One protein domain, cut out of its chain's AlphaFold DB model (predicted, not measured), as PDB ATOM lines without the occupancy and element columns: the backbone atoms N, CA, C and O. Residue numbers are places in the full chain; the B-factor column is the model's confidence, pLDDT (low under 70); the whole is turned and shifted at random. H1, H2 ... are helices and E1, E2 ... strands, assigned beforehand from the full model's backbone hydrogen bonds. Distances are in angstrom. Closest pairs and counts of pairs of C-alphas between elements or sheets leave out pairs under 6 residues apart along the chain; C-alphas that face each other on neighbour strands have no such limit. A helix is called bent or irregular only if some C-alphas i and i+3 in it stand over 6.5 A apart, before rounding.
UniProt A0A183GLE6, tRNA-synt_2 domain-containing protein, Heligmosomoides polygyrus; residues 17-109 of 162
ATOM      1  N   ILE A  17       2.393 -14.805 -15.083       55.56
ATOM      2  CA  ILE A  17       1.837 -14.142 -16.272       55.56
ATOM      3  C   ILE A  17       0.442 -13.622 -15.911       55.56
ATOM      4  O   ILE A  17      -0.494 -14.406 -15.764       55.56
ATOM      5  N   ILE A  18       0.281 -12.303 -15.765       54.31
ATOM      6  CA  ILE A  18      -1.034 -11.680 -15.535       54.31
ATOM      7  C   ILE A  18      -1.605 -11.245 -16.888       54.31
ATOM      8  O   ILE A  18      -1.170 -10.255 -17.474       54.31
ATOM      9  N   THR A  19      -2.579 -11.992 -17.410       47.47
ATOM     10  CA  THR A  19      -3.216 -11.703 -18.704       47.47
ATOM     11  C   THR A  19      -4.356 -10.690 -18.546       47.47
ATOM     12  O   THR A  19      -5.513 -11.059 -18.376       47.47
ATOM     13  N   LEU A  20      -4.030  -9.398 -18.657       48.91
ATOM     14  CA  LEU A  20      -4.981  -8.297 -18.908       48.91
ATOM     15  C   LEU A  20      -4.658  -7.574 -20.234       48.91
ATOM     16  O   LEU A  20      -4.719  -6.353 -20.330       48.91
ATOM     17  N   GLY A  21      -4.238  -8.319 -21.264       54.34
ATOM     18  CA  GLY A  21      -3.865  -7.759 -22.577       54.34
ATOM     19  C   GLY A  21      -2.504  -7.045 -22.624       54.34
ATOM     20  O   GLY A  21      -2.022  -6.718 -23.703       54.34
ATOM     21  N   LEU A  22      -1.848  -6.866 -21.475       62.91
ATOM     22  CA  LEU A  22      -0.450  -6.465 -21.341       62.91
ATOM     23  C   LEU A  22       0.351  -7.690 -20.893       62.91
ATOM     24  O   LEU A  22       0.132  -8.205 -19.800       62.91
ATOM     25  N   GLN A  23       1.256  -8.184 -21.737       72.94
ATOM     26  CA  GLN A  23       2.136  -9.292 -21.370       72.94
ATOM     27  C   GLN A  23       3.226  -8.765 -20.430       72.94
ATOM     28  O   GLN A  23       4.195  -8.148 -20.870       72.94
ATOM     29  N   ILE A  24       3.039  -8.972 -19.127       81.06
ATOM     30  CA  ILE A  24       4.019  -8.636 -18.092       81.06
ATOM     31  C   ILE A  24       4.740  -9.919 -17.686       81.06
ATOM     32  O   ILE A  24       4.106 -10.926 -17.378       81.06
ATOM     33  N   SER A  25       6.067  -9.874 -17.702       85.06
ATOM     34  CA  SER A  25       6.947 -10.960 -17.299       85.06
ATOM     35  C   SER A  25       7.834 -10.474 -16.158       85.06
ATOM     36  O   SER A  25       8.687  -9.609 -16.358       85.06
ATOM     37  N   ALA A  26       7.588 -10.995 -14.957       87.25
ATOM     38  CA  ALA A  26       8.336 -10.675 -13.747       87.25
ATOM     39  C   ALA A  26       9.189 -11.877 -13.321       87.25
ATOM     40  O   ALA A  26       8.699 -13.007 -13.337       87.25
ATOM     41  N   HIS A  27      10.438 -11.620 -12.940       89.81
ATOM     42  CA  HIS A  27      11.397 -12.625 -12.489       89.81
ATOM     43  C   HIS A  27      12.184 -12.116 -11.284       89.81
ATOM     44  O   HIS A  27      12.550 -10.939 -11.236       89.81
ATOM     45  N   TRP A  28      12.489 -13.022 -10.361       91.44
ATOM     46  CA  TRP A  28      13.533 -12.822  -9.364       91.44
ATOM     47  C   TRP A  28      14.833 -13.414  -9.892       91.44
ATOM     48  O   TRP A  28      14.859 -14.570 -10.312       91.44
ATOM     49  N   ILE A  29      15.898 -12.624  -9.873       91.19
ATOM     50  CA  ILE A  29      17.253 -13.107 -10.120       91.19
ATOM     51  C   ILE A  29      17.919 -13.276  -8.758       91.19
ATOM     52  O   ILE A  29      17.854 -12.374  -7.926       91.19
ATOM     53  N   VAL A  30      18.510 -14.444  -8.531       92.62
ATOM     54  CA  VAL A  30      19.164 -14.855  -7.281       92.62
ATOM     55  C   VAL A  30      20.492 -15.549  -7.606       92.62
ATOM     56  O   VAL A  30      20.860 -15.660  -8.776       92.62
ATOM     57  N   ASP A  31      21.204 -16.025  -6.583       92.94
ATOM     58  CA  ASP A  31      22.443 -16.810  -6.705       92.94
ATOM     59  C   ASP A  31      23.603 -16.091  -7.406       92.94
ATOM     60  O   ASP A  31      24.432 -16.679  -8.103       92.94
ATOM     61  N   PHE A  32      23.694 -14.789  -7.179       92.81
ATOM     62  CA  PHE A  32      24.804 -13.988  -7.657       92.81
ATOM     63  C   PHE A  32      26.099 -14.273  -6.874       92.81
ATOM     64  O   PHE A  32      26.058 -14.505  -5.660       92.81
ATOM     65  N   PRO A  33      27.273 -14.170  -7.519       94.62
ATOM     66  CA  PRO A  33      28.541 -14.215  -6.805       94.62
ATOM     67  C   PRO A  33      28.642 -13.036  -5.828       94.62
ATOM     68  O   PRO A  33      28.173 -11.932  -6.117       94.62
ATOM     69  N   LEU A  34      29.238 -13.256  -4.659       94.75
ATOM     70  CA  LEU A  34      29.436 -12.225  -3.640       94.75
ATOM     71  C   LEU A  34      30.567 -11.268  -4.041       94.75
ATOM     72  O   LEU A  34      30.428 -10.050  -3.899       94.75
ATOM     73  N   PHE A  35      31.642 -11.830  -4.591       94.19
ATOM     74  CA  PHE A  35      32.832 -11.114  -5.034       94.19
ATOM     75  C   PHE A  35      32.996 -11.185  -6.556       94.19
ATOM     76  O   PHE A  35      32.541 -12.125  -7.208       94.19
ATOM     77  N   SER A  36      33.670 -10.193  -7.120       92.38
ATOM     78  CA  SER A  36      34.221 -10.218  -8.472       92.38
ATOM     79  C   SER A  36      35.614  -9.597  -8.474       92.38
ATOM     80  O   SER A  36      36.034  -8.989  -7.491       92.38
ATOM     81  N   GLU A  37      36.349  -9.801  -9.562       92.00
ATOM     82  CA  GLU A  37      37.669  -9.210  -9.749       92.00
ATOM     83  C   GLU A  37      37.574  -8.023 -10.713       92.00
ATOM     84  O   GLU A  37      37.097  -8.165 -11.842       92.00
ATOM     85  N   GLU A  38      38.045  -6.860 -10.268       88.50
ATOM     86  CA  GLU A  38      38.160  -5.639 -11.065       88.50
ATOM     87  C   GLU A  38      39.577  -5.071 -10.894       88.50
ATOM     88  O   GLU A  38      40.043  -4.857  -9.777       88.50
ATOM     89  N   ASP A  39      40.299  -4.888 -12.004       86.94
ATOM     90  CA  ASP A  39      41.683  -4.381 -12.032       86.94
ATOM     91  C   ASP A  39      42.655  -5.105 -11.071       86.94
ATOM     92  O   ASP A  39      43.552  -4.503 -10.474       86.94
ATOM     93  N   GLY A  40      42.482  -6.425 -10.919       83.12
ATOM     94  CA  GLY A  40      43.303  -7.268 -10.042       83.12
ATOM     95  C   GLY A  40      43.003  -7.102  -8.549       83.12
ATOM     96  O   GLY A  40      43.817  -7.496  -7.711       83.12
ATOM     97  N   ARG A  41      41.860  -6.501  -8.197       87.88
ATOM     98  CA  ARG A  41      41.354  -6.381  -6.826       87.88
ATOM     99  C   ARG A  41      39.992  -7.045  -6.703       87.88
ATOM    100  O   ARG A  41      39.198  -7.036  -7.638       87.88
ATOM    101  N   LEU A  42      39.721  -7.595  -5.524       90.31
ATOM    102  CA  LEU A  42      38.402  -8.119  -5.203       90.31
ATOM    103  C   LEU A  42      37.456  -6.968  -4.861       90.31
ATOM    104  O   LEU A  42      37.767  -6.125  -4.023       90.31
ATOM    105  N   VAL A  43      36.291  -6.965  -5.498       90.81
ATOM    106  CA  VAL A  43      35.191  -6.029  -5.249       90.81
ATOM    107  C   VAL A  43      33.909  -6.808  -4.967       90.81
ATOM    108  O   VAL A  43      33.788  -7.983  -5.316       90.81
ATOM    109  N   THR A  44      32.928  -6.188  -4.309       90.19
ATOM    110  CA  THR A  44      31.627  -6.835  -4.058       90.19
ATOM    111  C   THR A  44      30.638  -6.537  -5.169       90.19
ATOM    112  O   THR A  44      30.507  -5.383  -5.569       90.19
ATOM    113  N   ASN A  45      29.845  -7.527  -5.576       87.62
ATOM    114  CA  ASN A  45      28.864  -7.338  -6.655       87.62
ATOM    115  C   ASN A  45      27.632  -6.510  -6.267       87.62
ATOM    116  O   ASN A  45      26.933  -6.009  -7.149       87.62
ATOM    117  N   HIS A  46      27.362  -6.361  -4.968       86.12
ATOM    118  CA  HIS A  46      26.222  -5.592  -4.475       86.12
ATOM    119  C   HIS A  46      26.643  -4.554  -3.430       86.12
ATOM    120  O   HIS A  46      26.719  -3.366  -3.726       86.12
ATOM    121  N   HIS A  47      26.947  -4.985  -2.210       90.00
ATOM    122  CA  HIS A  47      27.552  -4.138  -1.182       90.00
ATOM    123  C   HIS A  47      28.282  -5.009  -0.144       90.00
ATOM    124  O   HIS A  47      27.867  -6.157   0.067       90.00
ATOM    125  N   PRO A  48      29.276  -4.467   0.586       91.06
ATOM    126  CA  PRO A  48      30.115  -5.222   1.532       91.06
ATOM    127  C   PRO A  48      29.386  -5.809   2.742       91.06
ATOM    128  O   PRO A  48      29.933  -6.649   3.446       91.06
ATOM    129  N   PHE A  49      28.132  -5.414   2.964       93.94
ATOM    130  CA  PHE A  49      27.281  -5.958   4.025       93.94
ATOM    131  C   PHE A  49      26.400  -7.137   3.576       93.94
ATOM    132  O   PHE A  49      25.480  -7.514   4.298       93.94
ATOM    133  N   THR A  50      26.589  -7.663   2.360       95.00
ATOM    134  CA  THR A  50      25.792  -8.787   1.830       95.00
ATOM    135  C   THR A  50      26.271 -10.093   2.446       95.00
ATOM    136  O   THR A  50      27.455 -10.401   2.367       95.00
ATOM    137  N   ALA A  51      25.359 -10.878   3.016       96.12
ATOM    138  CA  ALA A  51      25.701 -12.167   3.600       96.12
ATOM    139  C   ALA A  51      26.015 -13.213   2.516       96.12
ATOM    140  O   ALA A  51      25.275 -13.300   1.532       96.12
ATOM    141  N   PRO A  52      27.057 -14.045   2.684       96.38
ATOM    142  CA  PRO A  52      27.221 -15.258   1.886       96.38
ATOM    143  C   PRO A  52      26.108 -16.263   2.209       96.38
ATOM    144  O   PRO A  52      25.495 -16.202   3.279       96.38
ATOM    145  N   ILE A  53      25.843 -17.215   1.314       95.62
ATOM    146  CA  ILE A  53      24.970 -18.349   1.649       95.62
ATOM    147  C   ILE A  53      25.619 -19.228   2.727       95.62
ATOM    148  O   ILE A  53      26.843 -19.368   2.774       95.62
ATOM    149  N   GLU A  54      24.798 -19.873   3.559       93.50
ATOM    150  CA  GLU A  54      25.262 -20.666   4.710       93.50
ATOM    151  C   GLU A  54      26.337 -21.696   4.329       93.50
ATOM    152  O   GLU A  54      27.370 -21.807   4.985       93.50
ATOM    153  N   ALA A  55      26.138 -22.402   3.212       94.75
ATOM    154  CA  ALA A  55      27.049 -23.447   2.749       94.75
ATOM    155  C   ALA A  55      28.456 -22.932   2.388       94.75
ATOM    156  O   ALA A  55      29.422 -23.699   2.437       94.75
ATOM    157  N   HIS A  56      28.572 -21.654   2.007       94.44
ATOM    158  CA  HIS A  56      29.811 -21.043   1.518       94.44
ATOM    159  C   HIS A  56      30.496 -20.179   2.587       94.44
ATOM    160  O   HIS A  56      31.589 -19.679   2.340       94.44
ATOM    161  N   ARG A  57      29.915 -20.025   3.789       92.62
ATOM    162  CA  ARG A  57      30.503 -19.223   4.881       92.62
ATOM    163  C   ARG A  57      31.943 -19.605   5.201       92.62
ATOM    164  O   ARG A  57      32.813 -18.749   5.274       92.62
ATOM    165  N   GLN A  58      32.203 -20.904   5.317       92.56
ATOM    166  CA  GLN A  58      33.539 -21.442   5.589       92.56
ATOM    167  C   GLN A  58      34.554 -21.180   4.457       92.56
ATOM    168  O   GLN A  58      35.750 -21.348   4.661       92.56
ATOM    169  N   TRP A  59      34.109 -20.782   3.258       94.88
ATOM    170  CA  TRP A  59      35.004 -20.482   2.133       94.88
ATOM    171  C   TRP A  59      35.579 -19.067   2.208       94.88
ATOM    172  O   TRP A  59      36.513 -18.776   1.475       94.88
ATOM    173  N   LEU A  60      35.094 -18.208   3.116       91.75
ATOM    174  CA  LEU A  60      35.716 -16.903   3.391       91.75
ATOM    175  C   LEU A  60      37.176 -17.037   3.870       91.75
ATOM    176  O   LEU A  60      37.983 -16.119   3.720       91.75
ATOM    177  N   ASP A  61      37.536 -18.195   4.420       91.62
ATOM    178  CA  ASP A  61      38.897 -18.501   4.864       91.62
ATOM    179  C   ASP A  61      39.725 -19.250   3.807       91.62
ATOM    180  O   ASP A  61      40.922 -19.458   3.994       91.62
ATOM    181  N   ASP A  62      39.117 -19.610   2.673       92.62
ATOM    182  CA  ASP A  62      39.756 -20.326   1.568       92.62
ATOM    183  C   ASP A  62      39.938 -19.401   0.358       92.62
ATOM    184  O   ASP A  62      39.014 -19.157  -0.423       92.62
ATOM    185  N   SER A  63      41.165 -18.903   0.176       86.88
ATOM    186  CA  SER A  63      41.508 -17.969  -0.901       86.88
ATOM    187  C   SER A  63      41.237 -18.518  -2.303       86.88
ATOM    188  O   SER A  63      40.961 -17.735  -3.211       86.88
ATOM    189  N   ALA A  64      41.265 -19.842  -2.495       91.12
ATOM    190  CA  ALA A  64      41.009 -20.460  -3.793       91.12
ATOM    191  C   ALA A  64      39.523 -20.432  -4.184       91.12
ATOM    192  O   ALA A  64      39.198 -20.631  -5.352       91.12
ATOM    193  N   ARG A  65      38.627 -20.196  -3.218       93.12
ATOM    194  CA  ARG A  65      37.173 -20.335  -3.385       93.12
ATOM    195  C   ARG A  65      36.405 -19.034  -3.229       93.12
ATOM    196  O   ARG A  65      35.186 -19.039  -3.361       93.12
ATOM    197  N   ILE A  66      37.094 -17.920  -2.979       92.44
ATOM    198  CA  ILE A  66      36.476 -16.607  -2.747       92.44
ATOM    199  C   ILE A  66      35.546 -16.194  -3.894       92.44
ATOM    200  O   ILE A  66      34.445 -15.706  -3.646       92.44
ATOM    201  N   LEU A  67      35.942 -16.442  -5.144       93.44
ATOM    202  CA  LEU A  67      35.132 -16.109  -6.323       93.44
ATOM    203  C   LEU A  67      33.909 -17.029  -6.509       93.44
ATOM    204  O   LEU A  67      32.970 -16.650  -7.204       93.44
ATOM    205  N   ASP A  68      33.886 -18.193  -5.853       94.75
ATOM    206  CA  ASP A  68      32.767 -19.149  -5.886       94.75
ATOM    207  C   ASP A  68      31.738 -18.894  -4.769       94.75
ATOM    208  O   ASP A  68      30.736 -19.607  -4.642       94.75
ATOM    209  N   ILE A  69      31.975 -17.902  -3.907       95.44
ATOM    210  CA  ILE A  69      31.055 -17.577  -2.819       95.44
ATOM    211  C   ILE A  69      29.809 -16.921  -3.406       95.44
ATOM    212  O   ILE A  69      29.883 -15.873  -4.042       95.44
ATOM    213  N   THR A  70      28.647 -17.511  -3.146       95.88
ATOM    214  CA  THR A  70      27.354 -16.966  -3.553       95.88
ATOM    215  C   THR A  70      26.855 -16.021  -2.471       95.88
ATOM    216  O   THR A  70      26.841 -16.371  -1.287       95.88
ATOM    217  N   GLY A  71      26.449 -14.817  -2.870       94.69
ATOM    218  CA  GLY A  71      25.855 -13.818  -1.994       94.69
ATOM    219  C   GLY A  71      24.335 -13.944  -1.946       94.69
ATOM    220  O   GLY A  71      23.683 -14.206  -2.951       94.69
ATOM    221  N   GLN A  72      23.755 -13.682  -0.780       94.56
ATOM    222  CA  GLN A  72      22.311 -13.649  -0.561       94.56
ATOM    223  C   GLN A  72      21.727 -12.291  -0.974       94.56
ATOM    224  O   GLN A  72      21.215 -11.546  -0.138       94.56
ATOM    225  N   HIS A  73      21.829 -11.948  -2.257       93.94
ATOM    226  CA  HIS A  73      21.142 -10.795  -2.837       93.94
ATOM    227  C   HIS A  73      20.249 -11.206  -3.998       93.94
ATOM    228  O   HIS A  73      20.408 -12.282  -4.576       93.94
ATOM    229  N   TYR A  74      19.266 -10.364  -4.277       93.94
ATOM    230  CA  TYR A  74      18.207 -10.651  -5.221       93.94
ATOM    231  C   TYR A  74      17.749  -9.373  -5.918       93.94
ATOM    232  O   TYR A  74      17.613  -8.327  -5.279       93.94
ATOM    233  N   ASP A  75      17.426  -9.500  -7.202       92.88
ATOM    234  CA  ASP A  75      16.922  -8.408  -8.034       92.88
ATOM    235  C   ASP A  75      15.559  -8.793  -8.626       92.88
ATOM    236  O   ASP A  75      15.384  -9.885  -9.174       92.88
ATOM    237  N   LEU A  76      14.582  -7.889  -8.536       92.00
ATOM    238  CA  LEU A  76      13.290  -7.997  -9.207       92.00
ATOM    239  C   LEU A  76      13.383  -7.364 -10.593       92.00
ATOM    240  O   LEU A  76      13.576  -6.152 -10.729       92.00
ATOM    241  N   VAL A  77      13.161  -8.169 -11.629       92.19
ATOM    242  CA  VAL A  77      13.179  -7.728 -13.025       92.19
ATOM    243  C   VAL A  77      11.798  -7.894 -13.641       92.19
ATOM    244  O   VAL A  77      11.246  -8.991 -13.672       92.19
ATOM    245  N   ILE A  78      11.252  -6.807 -14.186       91.00
ATOM    246  CA  ILE A  78       9.981  -6.805 -14.914       91.00
ATOM    247  C   ILE A  78      10.246  -6.372 -16.353       91.00
ATOM    248  O   ILE A  78      10.795  -5.301 -16.604       91.00
ATOM    249  N   ASN A  79       9.859  -7.209 -17.316       89.94
ATOM    250  CA  ASN A  79      10.027  -6.962 -18.753       89.94
ATOM    251  C   ASN A  79      11.475  -6.589 -19.147       89.94
ATOM    252  O   ASN A  79      11.698  -5.748 -20.016       89.94
ATOM    253  N   GLY A  80      12.467  -7.206 -18.493       85.75
ATOM    254  CA  GLY A  80      13.895  -6.954 -18.733       85.75
ATOM    255  C   GLY A  80      14.452  -5.683 -18.076       85.75
ATOM    256  O   GLY A  80      15.615  -5.340 -18.302       85.75
ATOM    257  N   VAL A  81      13.652  -4.981 -17.270       89.19
ATOM    258  CA  VAL A  81      14.072  -3.806 -16.497       89.19
ATOM    259  C   VAL A  81      14.118  -4.160 -15.016       89.19
ATOM    260  O   VAL A  81      13.142  -4.666 -14.466       89.19
ATOM    261  N   GLU A  82      15.252  -3.889 -14.376       90.69
ATOM    262  CA  GLU A  82      15.398  -3.969 -12.925       90.69
ATOM    263  C   GLU A  82      14.510  -2.917 -12.248       90.69
ATOM    264  O   GLU A  82      14.609  -1.721 -12.533       90.69
ATOM    265  N   ILE A  83      13.621  -3.375 -11.371       94.31
ATOM    266  CA  ILE A  83      12.681  -2.525 -10.629       94.31
ATOM    267  C   ILE A  83      13.199  -2.233  -9.221       94.31
ATOM    268  O   ILE A  83      12.915  -1.177  -8.659       94.31
ATOM    269  N   GLY A  84      13.970  -3.154  -8.656       91.38
ATOM    270  CA  GLY A  84      14.612  -2.990  -7.364       91.38
ATOM    271  C   GLY A  84      15.246  -4.291  -6.904       91.38
ATOM    272  O   GLY A  84      14.972  -5.353  -7.457       91.38
ATOM    273  N   GLY A  85      16.063  -4.199  -5.865       93.12
ATOM    274  CA  GLY A  85      16.783  -5.337  -5.321       93.12
ATOM    275  C   GLY A  85      17.070  -5.163  -3.841       93.12
ATOM    276  O   GLY A  85      16.793  -4.121  -3.236       93.12
ATOM    277  N   GLY A  86      17.600  -6.218  -3.246       93.56
ATOM    278  CA  GLY A  86      17.956  -6.245  -1.841       93.56
ATOM    279  C   GLY A  86      18.859  -7.417  -1.512       93.56
ATOM    280  O   GLY A  86      19.255  -8.199  -2.373       93.56
ATOM    281  N   SER A  87      19.197  -7.530  -0.233       95.56
ATOM    282  CA  SER A  87      20.074  -8.581   0.252       95.56
ATOM    283  C   SER A  87      19.865  -8.867   1.729       95.56
ATOM    284  O   SER A  87      19.451  -7.998   2.510       95.56
ATOM    285  N   ILE A  88      20.213 -10.091   2.112       95.56
ATOM    286  CA  ILE A  88      20.391 -10.469   3.507       95.56
ATOM    287  C   ILE A  88      21.691  -9.855   4.009       95.56
ATOM    288  O   ILE A  88      22.724  -9.897   3.336       95.56
ATOM    289  N   ARG A  89      21.627  -9.258   5.200       95.94
ATOM    290  CA  ARG A  89      22.758  -8.559   5.807       95.94
ATOM    291  C   ARG A  89      23.566  -9.489   6.696       95.94
ATOM    292  O   ARG A  89      22.994 -10.315   7.413       95.94
ATOM    293  N   ILE A  90      24.884  -9.319   6.674       94.62
ATOM    294  CA  ILE A  90      25.761  -9.947   7.662       94.62
ATOM    295  C   ILE A  90      25.407  -9.366   9.033       94.62
ATOM    296  O   ILE A  90      25.340  -8.150   9.210       94.62
ATOM    297  N   HIS A  91      25.142 -10.245   9.993       93.38
ATOM    298  CA  HIS A  91      24.812  -9.873  11.370       93.38
ATOM    299  C   HIS A  91      25.882 -10.329  12.370       93.38
ATOM    300  O   HIS A  91      25.889  -9.858  13.505       93.38
ATOM    301  N   ASP A  92      26.784 -11.224  11.960       92.12
ATOM    302  CA  ASP A  92      27.931 -11.634  12.761       92.12
ATOM    303  C   ASP A  92      29.115 -10.691  12.517       92.12
ATOM    304  O   ASP A  92      29.520 -10.436  11.381       92.12
ATOM    305  N   SER A  93      29.677 -10.150  13.596       91.38
ATOM    306  CA  SER A  93      30.753  -9.164  13.500       91.38
ATOM    307  C   SER A  93      32.061  -9.753  12.978       91.38
ATOM    308  O   SER A  93      32.820  -9.035  12.329       91.38
ATOM    309  N   LYS A  94      32.330 -11.042  13.225       91.25
ATOM    310  CA  LYS A  94      33.546 -11.709  12.744       91.25
ATOM    311  C   LYS A  94      33.445 -11.990  11.251       91.25
ATOM    312  O   LYS A  94      34.398 -11.723  10.528       91.25
ATOM    313  N   GLU A  95      32.285 -12.452  10.788       92.44
ATOM    314  CA  GLU A  95      31.995 -12.624   9.360       92.44
ATOM    315  C   GLU A  95      32.124 -11.289   8.611       92.44
ATOM    316  O   GLU A  95      32.794 -11.218   7.581       92.44
ATOM    317  N   GLN A  96      31.567 -10.202   9.162       93.88
ATOM    318  CA  GLN A  96      31.658  -8.880   8.537       93.88
ATOM    319  C   GLN A  96      33.103  -8.377   8.477       93.88
ATOM    320  O   GLN A  96      33.522  -7.867   7.437       93.88
ATOM    321  N   ALA A  97      33.864  -8.527   9.566       90.88
ATOM    322  CA  ALA A  97      35.280  -8.165   9.600       90.88
ATOM    323  C   ALA A  97      36.072  -8.945   8.544       90.88
ATOM    324  O   ALA A  97      36.842  -8.350   7.795       90.88
ATOM    325  N   ARG A  98      35.804 -10.248   8.404       92.12
ATOM    326  CA  ARG A  98      36.463 -11.096   7.410       92.12
ATOM    327  C   ARG A  98      36.191 -10.647   5.975       92.12
ATOM    328  O   ARG A  98      37.115 -10.578   5.170       92.12
ATOM    329  N   VAL A  99      34.944 -10.300   5.654       92.50
ATOM    330  CA  VAL A  99      34.577  -9.773   4.328       92.50
ATOM    331  C   VAL A  99      35.307  -8.463   4.026       92.50
ATOM    332  O   VAL A  99      35.792  -8.278   2.915       92.50
ATOM    333  N   LEU A 100      35.435  -7.570   5.007       91.12
ATOM    334  CA  LEU A 100      36.136  -6.293   4.840       91.12
ATOM    335  C   LEU A 100      37.652  -6.479   4.677       91.12
ATOM    336  O   LEU A 100      38.253  -5.833   3.823       91.12
ATOM    337  N   GLU A 101      38.247  -7.416   5.420       90.75
ATOM    338  CA  GLU A 101      39.651  -7.810   5.248       90.75
ATOM    339  C   GLU A 101      39.932  -8.329   3.832       90.75
ATOM    340  O   GLU A 101      40.933  -7.945   3.230       90.75
ATOM    341  N   ILE A 102      39.045  -9.168   3.280       90.88
ATOM    342  CA  ILE A 102      39.161  -9.696   1.908       90.88
ATOM    343  C   ILE A 102      39.148  -8.559   0.875       90.88
ATOM    344  O   ILE A 102      39.871  -8.620  -0.119       90.88
ATOM    345  N   LEU A 103      38.355  -7.514   1.120       89.62
ATOM    346  CA  LEU A 103      38.271  -6.330   0.261       89.62
ATOM    347  C   LEU A 103      39.449  -5.359   0.450       89.62
ATOM    348  O   LEU A 103      39.598  -4.419  -0.325       89.62
ATOM    349  N   GLY A 104      40.298  -5.581   1.458       85.12
ATOM    350  CA  GLY A 104      41.412  -4.691   1.786       85.12
ATOM    351  C   GLY A 104      40.993  -3.398   2.493       85.12
ATOM    352  O   GLY A 104      41.795  -2.467   2.571       85.12
ATOM    353  N   GLU A 105      39.767  -3.334   3.019       76.56
ATOM    354  CA  GLU A 105      39.266  -2.205   3.807       76.56
ATOM    355  C   GLU A 105      39.826  -2.311   5.233       76.56
ATOM    356  O   GLU A 105      39.464  -3.209   5.999       76.56
ATOM    357  N   GLN A 106      40.757  -1.426   5.605       58.31
ATOM    358  CA  GLN A 106      41.378  -1.490   6.928       58.31
ATOM    359  C   GLN A 106      40.388  -1.095   8.029       58.31
ATOM    360  O   GLN A 106      39.727  -0.057   7.976       58.31
ATOM    361  N   MET A 107      40.337  -1.908   9.086       53.84
ATOM    362  CA  MET A 107      39.409  -1.738  10.209       53.84
ATOM    363  C   MET A 107      39.621  -0.419  10.981       53.84
ATOM    364  O   MET A 107      38.713   0.020  11.684       53.84
ATOM    365  N   GLU A 108      40.772   0.245  10.818       48.88
ATOM    366  CA  GLU A 108      41.102   1.541  11.427       48.88
ATOM    367  C   GLU A 108      40.117   2.668  11.044       48.88
ATOM    368  O   GLU A 108      39.805   3.522  11.880       48.88
ATOM    369  N   GLU A 109      39.592   2.671   9.810       46.19
ATOM    370  CA  GLU A 109      38.712   3.743   9.309       46.19
ATOM    371  C   GLU A 109      37.240   3.571   9.722       46.19
ATOM    372  O   GLU A 109      36.505   4.553   9.853       46.19
TER     373      GLU A 109
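What this domain is: This is residues 17 to 109 of the 162 residues of the protein "tRNA-synt_2 domain-containing protein" of Heligmosomoides polygyrus (UniProt A0A183GLE6). The model is an elongated body in two parts: at one end a ribbon-like sheet of three antiparallel strands, E1, E4 and E5, running along the longest axis, and at the other end a loose head made of the small E2 and E3 hairpin and the helices H1 and H2. The last residues of H2, 99 to 103, come near E3, while neither helix covers the three-stranded sheet. The printed part has 93 residues, with the order E1, E2, E3, H1, E4, E5, H2 along the chain; the larger sheet has the order E1, E4, E5. The class is mixed, helices and strands, with under half of the residues in named elements. The whole is loose, with a radius of gyration of the C-alphas of 16.2 A, and spans 56 by 29 by 27 A.

How they stand to each other: In the larger sheet, E4, residues 73 to 78, is the inner strand, and E1, residues 25 to 29, and E5, residues 81 to 87, are the edge strands. E1 and E4 are antiparallel at 168 degrees, with N 27 and O 77 within hydrogen-bond range at 2.8 A. E4 and E5 form a hairpin at 160 degrees, with N 76 and O 84 at 2.8 A. E2, residues 35 to 38, and E3, residues 41 to 44, form a second hairpin at 136 degrees, with N 36 and O 43 at 2.9 A. E1 and E2 are apart. H2, residues 93 to 103, has 5 pairs of C-alphas within 8 A of E3, the closest being those of Leu 42 and Leu 103, 5.8 A apart. H1, residues 54 to 61, and H2 are close but not clearly touching, the closest C-alphas being those of Leu 60 and Arg 98, 7.1 A apart; they run the same way at a steep tilt of 57 degrees. Neither helix is on the larger sheet. In H2 every O i to N i+4 pair is within hydrogen-bond range; in H1 0 of 4 are, beside 3 of 5 O i to N i+3 pairs.

Where its parts are: E5 is 18.4 A long, E4 16.9 A and E1 12.7 A, which begins at C-alpha 25 (6.947, -10.960, -17.299). E2 measures 9.7 A and E3 10.1 A. H1 is 13.8 A long and irregular: C-alphas 55 and 58 are 7.4 A apart. H2 is 15.5 A long and ends at C-alpha 103 (38.271, -6.330, 0.261).

The domain as a whole: The C-alphas of Gly 21 and Glu 108, the two farthest apart, are separated by 57.1 A. The printed part has no cut. The link from H1 to E4, 11 residues, is long. The mean pLDDT of the printed part is 87.3, with residues 17 to 22 and 106 to 109 under 70.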